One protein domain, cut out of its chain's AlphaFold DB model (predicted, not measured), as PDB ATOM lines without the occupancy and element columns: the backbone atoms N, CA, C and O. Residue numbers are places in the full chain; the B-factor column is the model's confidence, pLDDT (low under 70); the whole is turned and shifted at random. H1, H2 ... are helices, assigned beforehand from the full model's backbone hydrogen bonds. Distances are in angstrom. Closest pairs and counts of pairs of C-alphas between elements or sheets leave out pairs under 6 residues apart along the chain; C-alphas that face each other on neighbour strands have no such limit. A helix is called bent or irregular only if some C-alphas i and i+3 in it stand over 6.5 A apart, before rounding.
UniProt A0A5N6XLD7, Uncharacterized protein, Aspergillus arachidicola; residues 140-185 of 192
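What this domain is: This is residues 140 to 185 of the 192 residues of an uncharacterized protein of Aspergillus arachidicola (UniProt A0A5N6XLD7). With little regular structure, this is a small helical hairpin, H2 and H3 side by side, with the single short turn H1 near H2 and a winding stretch without named elements, residues 140 to 154, at the other end. The 46 printed residues include three named helices, H1, H2, H3 in chain order, and no named strand; the class is all helix, though under half of the residues are in named elements. It is compact, radius of gyration of the C-alphas 10.8 A, and elongated, 29 by 18 by 14 A.

How they stand to each other: H2, residues 160 to 167, and H3, residues 178 to 183, touch and form a hairpin, opposite ways at a shallow tilt of 23 degrees; their closest C-alphas, of Cys 164 and Lys 178, are 5.5 A apart. H1, residues 155 to 158, is close to H2 but not clearly touching: the closest C-alphas, of Glu 155 and Phe 163, are 5.3 A apart. H1 and H3 are apart. In H2 and H3 every O i to N i+4 pair is within hydrogen-bond range; H1 is too short for one.

Where its parts are: H2 measures 9.9 A from C-alpha 160 at (-23.646, -52.370, 21.552) to C-alpha 167; it is neither bent nor irregular, but only just: C-alphas 164 and 167 are 6.0 A apart. H3 measures 8.7 A, ending with C-alpha 183 at (-22.841, -57.206, 31.599), and H1 5.1 A.

The domain as a whole: The two C-alphas farthest apart, of Asn 145 and Glu 176, are 30.4 A apart. The printed part has no cut; the link H1 to H2 is tight and that from H2 to H3 short. Mean pLDDT of the printed part is 70.1, with residues 140 to 153 and 169 to 174 under 70.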
ATOM      1  N   GLY A 140     -29.735 -48.612  13.933       52.25
ATOM      2  CA  GLY A 140     -30.270 -48.306  15.266       52.25
ATOM      3  C   GLY A 140     -30.974 -46.948  15.400       52.25
ATOM      4  O   GLY A 140     -31.800 -46.787  16.305       52.25
ATOM      5  N   CYS A 141     -30.654 -46.004  14.512       55.09
ATOM      6  CA  CYS A 141     -31.211 -44.651  14.471       55.09
ATOM      7  C   CYS A 141     -32.376 -44.538  13.485       55.09
ATOM      8  O   CYS A 141     -33.372 -43.886  13.798       55.09
ATOM      9  N   TYR A 142     -32.280 -45.232  12.344       49.44
ATOM     10  CA  TYR A 142     -33.360 -45.311  11.360       49.44
ATOM     11  C   TYR A 142     -34.570 -46.072  11.924       49.44
ATOM     12  O   TYR A 142     -35.691 -45.575  11.870       49.44
ATOM     13  N   ASP A 143     -34.334 -47.213  12.580       52.38
ATOM     14  CA  ASP A 143     -35.399 -48.085  13.096       52.38
ATOM     15  C   ASP A 143     -36.136 -47.494  14.307       52.38
ATOM     16  O   ASP A 143     -37.291 -47.830  14.564       52.38
ATOM     17  N   ARG A 144     -35.486 -46.601  15.067       55.25
ATOM     18  CA  ARG A 144     -36.080 -45.949  16.251       55.25
ATOM     19  C   ARG A 144     -36.490 -44.500  16.029       55.25
ATOM     20  O   ARG A 144     -36.932 -43.860  16.980       55.25
ATOM     21  N   ASN A 145     -36.370 -43.990  14.801       52.22
ATOM     22  CA  ASN A 145     -36.692 -42.602  14.467       52.22
ATOM     23  C   ASN A 145     -35.953 -41.591  15.379       52.22
ATOM     24  O   ASN A 145     -36.468 -40.525  15.715       52.22
ATOM     25  N   VAL A 146     -34.751 -41.966  15.836       57.66
ATOM     26  CA  VAL A 146     -33.911 -41.136  16.705       57.66
ATOM     27  C   VAL A 146     -32.981 -40.341  15.804       57.66
ATOM     28  O   VAL A 146     -32.250 -40.912  14.995       57.66
ATOM     29  N   ASN A 147     -33.011 -39.016  15.949       56.69
ATOM     30  CA  ASN A 147     -32.154 -38.112  15.194       56.69
ATOM     31  C   ASN A 147     -30.726 -38.214  15.735       56.69
ATOM     32  O   ASN A 147     -30.314 -37.466  16.618       56.69
ATOM     33  N   CYS A 148     -29.999 -39.220  15.278       60.94
ATOM     34  CA  CYS A 148     -28.628 -39.403  15.689       60.94
ATOM     35  C   CYS A 148     -27.723 -38.520  14.828       60.94
ATOM     36  O   CYS A 148     -27.755 -38.570  13.596       60.94
ATOM     37  N   GLU A 149     -26.911 -37.699  15.481       59.72
ATOM     38  CA  GLU A 149     -25.980 -36.821  14.788       59.72
ATOM     39  C   GLU A 149     -24.919 -37.652  14.057       59.72
ATOM     40  O   GLU A 149     -24.291 -38.548  14.629       59.72
ATOM     41  N   ARG A 150     -24.703 -37.347  12.773       50.50
ATOM     42  CA  ARG A 150     -23.619 -37.928  11.977       50.50
ATOM     43  C   ARG A 150     -22.300 -37.591  12.689       50.50
ATOM     44  O   ARG A 150     -21.950 -36.418  12.747       50.50
ATOM     45  N   ASN A 151     -21.611 -38.616  13.211       54.91
ATOM     46  CA  ASN A 151     -20.396 -38.585  14.064       54.91
ATOM     47  C   ASN A 151     -20.616 -38.720  15.583       54.91
ATOM     48  O   ASN A 151     -19.655 -38.648  16.345       54.91
ATOM     49  N   SER A 152     -21.838 -38.981  16.043       63.31
ATOM     50  CA  SER A 152     -22.083 -39.319  17.444       63.31
ATOM     51  C   SER A 152     -21.474 -40.688  17.781       63.31
ATOM     52  O   SER A 152     -21.888 -41.709  17.234       63.31
ATOM     53  N   LEU A 153     -20.508 -40.740  18.706       69.56
ATOM     54  CA  LEU A 153     -19.902 -41.987  19.211       69.56
ATOM     55  C   LEU A 153     -20.808 -42.721  20.218       69.56
ATOM     56  O   LEU A 153     -20.343 -43.393  21.137       69.56
ATOM     57  N   THR A 154     -22.122 -42.576  20.073       71.50
ATOM     58  CA  THR A 154     -23.105 -43.178  20.970       71.50
ATOM     59  C   THR A 154     -23.375 -44.630  20.599       71.50
ATOM     60  O   THR A 154     -23.284 -45.048  19.443       71.50
ATOM     61  N   GLU A 155     -23.775 -45.419  21.595       76.50
ATOM     62  CA  GLU A 155     -24.164 -46.817  21.394       76.50
ATOM     63  C   GLU A 155     -25.335 -46.973  20.413       76.50
ATOM     64  O   GLU A 155     -25.423 -47.969  19.700       76.50
ATOM     65  N   GLN A 156     -26.213 -45.971  20.334       71.62
ATOM     66  CA  GLN A 156     -27.332 -45.944  19.391       71.62
ATOM     67  C   GLN A 156     -26.867 -45.915  17.932       71.62
ATOM     68  O   GLN A 156     -27.505 -46.538  17.088       71.62
ATOM     69  N   TRP A 157     -25.740 -45.252  17.660       71.44
ATOM     70  CA  TRP A 157     -25.158 -45.144  16.325       71.44
ATOM     71  C   TRP A 157     -24.229 -46.315  15.995       71.44
ATOM     72  O   TRP A 157     -24.274 -46.886  14.907       71.44
ATOM     73  N   LEU A 158     -23.367 -46.689  16.943       73.88
ATOM     74  CA  LEU A 158     -22.318 -47.690  16.735       73.88
ATOM     75  C   LEU A 158     -22.803 -49.131  16.959       73.88
ATOM     76  O   LEU A 158     -22.178 -50.079  16.476       73.88
ATOM     77  N   GLY A 159     -23.896 -49.301  17.702       79.75
ATOM     78  CA  GLY A 159     -24.356 -50.577  18.234       79.75
ATOM     79  C   GLY A 159     -23.566 -51.037  19.456       79.75
ATOM     80  O   GLY A 159     -22.386 -50.719  19.623       79.75
ATOM     81  N   THR A 160     -24.201 -51.873  20.281       82.50
ATOM     82  CA  THR A 160     -23.646 -52.370  21.552       82.50
ATOM     83  C   THR A 160     -22.291 -53.048  21.368       82.50
ATOM     84  O   THR A 160     -21.349 -52.784  22.112       82.50
ATOM     85  N   LYS A 161     -22.149 -53.882  20.327       84.62
ATOM     86  CA  LYS A 161     -20.902 -54.615  20.069       84.62
ATOM     87  C   LYS A 161     -19.720 -53.680  19.840       84.62
ATOM     88  O   LYS A 161     -18.654 -53.923  20.398       84.62
ATOM     89  N   ARG A 162     -19.881 -52.666  18.990       80.62
ATOM     90  CA  ARG A 162     -18.781 -51.776  18.608       80.62
ATOM     91  C   ARG A 162     -18.528 -50.736  19.692       80.62
ATOM     92  O   ARG A 162     -17.379 -50.513  20.052       80.62
ATOM     93  N   PHE A 163     -19.591 -50.200  20.284       83.31
ATOM     94  CA  PHE A 163     -19.508 -49.277  21.411       83.31
ATOM     95  C   PHE A 163     -18.723 -49.874  22.588       83.31
ATOM     96  O   PHE A 163     -17.693 -49.324  22.969       83.31
ATOM     97  N   CYS A 164     -19.122 -51.049  23.088       86.06
ATOM     98  CA  CYS A 164     -18.435 -51.682  24.217       86.06
ATOM     99  C   CYS A 164     -17.016 -52.173  23.871       86.06
ATOM    100  O   CYS A 164     -16.172 -52.245  24.759       86.06
ATOM    101  N   ASN A 165     -16.716 -52.512  22.609       84.44
ATOM    102  CA  ASN A 165     -15.376 -52.985  22.229       84.44
ATOM    103  C   ASN A 165     -14.370 -51.870  21.940       84.44
ATOM    104  O   ASN A 165     -13.203 -52.012  22.308       84.44
ATOM    105  N   GLU A 166     -14.793 -50.822  21.238       78.88
ATOM    106  CA  GLU A 166     -13.900 -49.810  20.656       78.88
ATOM    107  C   GLU A 166     -14.016 -48.457  21.368       78.88
ATOM    108  O   GLU A 166     -13.021 -47.750  21.485       78.88
ATOM    109  N   PHE A 167     -15.195 -48.113  21.895       71.94
ATOM    110  CA  PHE A 167     -15.499 -46.748  22.338       71.94
ATOM    111  C   PHE A 167     -15.800 -46.613  23.834       71.94
ATOM    112  O   PHE A 167     -15.997 -45.495  24.303       71.94
ATOM    113  N   PHE A 168     -15.738 -47.702  24.610       71.56
ATOM    114  CA  PHE A 168     -15.915 -47.646  26.070       71.56
ATOM    115  C   PHE A 168     -14.901 -46.706  26.762       71.56
ATOM    116  O   PHE A 168     -15.222 -46.098  27.774       71.56
ATOM    117  N   ASN A 169     -13.719 -46.509  26.161       66.69
ATOM    118  CA  ASN A 169     -12.666 -45.611  26.657       66.69
ATOM    119  C   ASN A 169     -12.659 -44.206  26.024       66.69
ATOM    120  O   ASN A 169     -11.811 -43.392  26.381       66.69
ATOM    121  N   VAL A 170     -13.511 -43.940  25.029       57.75
ATOM    122  CA  VAL A 170     -13.420 -42.742  24.162       57.75
ATOM    123  C   VAL A 170     -14.637 -41.816  24.338       57.75
ATOM    124  O   VAL A 170     -14.788 -40.827  23.632       57.75
ATOM    125  N   GLY A 171     -15.505 -42.090  25.313       52.44
ATOM    126  CA  GLY A 171     -16.661 -41.251  25.628       52.44
ATOM    127  C   GLY A 171     -16.967 -41.224  27.121       52.44
ATOM    128  O   GLY A 171     -16.274 -41.858  27.911       52.44
ATOM    129  N   ASP A 172     -18.051 -40.538  27.493       56.59
ATOM    130  CA  ASP A 172     -18.587 -40.451  28.866       56.59
ATOM    131  C   ASP A 172     -19.226 -41.768  29.334       56.59
ATOM    132  O   ASP A 172     -20.296 -41.795  29.949       56.59
ATOM    133  N   THR A 173     -18.615 -42.895  28.977       66.94
ATOM    134  CA  THR A 173     -19.139 -44.203  29.335       66.94
ATOM    135  C   THR A 173     -18.723 -44.526  30.770       66.94
ATOM    136  O   THR A 173     -17.562 -44.350  31.137       66.94
ATOM    137  N   PRO A 174     -19.643 -45.018  31.611       66.94
ATOM    138  CA  PRO A 174     -19.346 -45.327  33.009       66.94
ATOM    139  C   PRO A 174     -18.642 -46.670  33.209       66.94
ATOM    140  O   PRO A 174     -18.688 -47.229  34.311       66.94
ATOM    141  N   TYR A 175     -18.091 -47.257  32.149       75.00
ATOM    142  CA  TYR A 175     -17.586 -48.620  32.162       75.00
ATOM    143  C   TYR A 175     -16.065 -48.624  32.292       75.00
ATOM    144  O   TYR A 175     -15.354 -48.209  31.388       75.00
ATOM    145  N   GLU A 176     -15.569 -49.157  33.410       71.62
ATOM    146  CA  GLU A 176     -14.130 -49.365  33.632       71.62
ATOM    147  C   GLU A 176     -13.558 -50.479  32.743       71.62
ATOM    148  O   GLU A 176     -12.375 -50.485  32.415       71.62
ATOM    149  N   THR A 177     -14.400 -51.439  32.345       81.38
ATOM    150  CA  THR A 177     -14.012 -52.576  31.508       81.38
ATOM    151  C   THR A 177     -15.055 -52.860  30.434       81.38
ATOM    152  O   THR A 177     -16.245 -52.566  30.589       81.38
ATOM    153  N   LYS A 178     -14.616 -53.500  29.345       85.06
ATOM    154  CA  LYS A 178     -15.505 -53.980  28.275       85.06
ATOM    155  C   LYS A 178     -16.560 -54.942  28.814       85.06
ATOM    156  O   LYS A 178     -17.730 -54.836  28.457       85.06
ATOM    157  N   ASP A 179     -16.160 -55.841  29.708       82.56
ATOM    158  CA  ASP A 179     -17.064 -56.817  30.319       82.56
ATOM    159  C   ASP A 179     -18.139 -56.146  31.168       82.56
ATOM    160  O   ASP A 179     -19.300 -56.543  31.107       82.56
ATOM    161  N   ALA A 180     -17.797 -55.075  31.892       83.19
ATOM    162  CA  ALA A 180     -18.785 -54.281  32.615       83.19
ATOM    163  C   ALA A 180     -19.806 -53.627  31.667       83.19
ATOM    164  O   ALA A 180     -20.986 -53.562  32.007       83.19
ATOM    165  N   CYS A 181     -19.374 -53.188  30.479       85.44
ATOM    166  CA  CYS A 181     -20.263 -52.656  29.442       85.44
ATOM    167  C   CYS A 181     -21.227 -53.730  28.915       85.44
ATOM    168  O   CYS A 181     -22.429 -53.495  28.832       85.44
ATOM    169  N   PHE A 182     -20.731 -54.937  28.626       85.62
ATOM    170  CA  PHE A 182     -21.574 -56.040  28.151       85.62
ATOM    171  C   PHE A 182     -22.496 -56.620  29.229       85.62
ATOM    172  O   PHE A 182     -23.628 -56.990  28.925       85.62
ATOM    173  N   ALA A 183     -22.047 -56.687  30.484       84.00
ATOM    174  CA  ALA A 183     -22.841 -57.206  31.599       84.00
ATOM    175  C   ALA A 183     -24.113 -56.379  31.849       84.00
ATOM    176  O   ALA A 183     -25.138 -56.918  32.272       84.00
ATOM    177  N   ASP A 184     -24.045 -55.088  31.529       81.56
ATOM    178  CA  ASP A 184     -25.134 -54.123  31.649       81.56
ATOM    179  C   ASP A 184     -26.121 -54.177  30.464       81.56
ATOM    180  O   ASP A 184     -27.071 -53.396  30.386       81.56
ATOM    181  N   ARG A 185     -25.909 -55.088  29.505       83.56
ATOM    182  CA  ARG A 185     -26.729 -55.241  28.297       83.56
ATOM    183  C   ARG A 185     -27.458 -56.574  28.280       83.56
ATOM    184  O   ARG A 185     -26.996 -57.590  28.802       83.56
TER     185      ARG A 185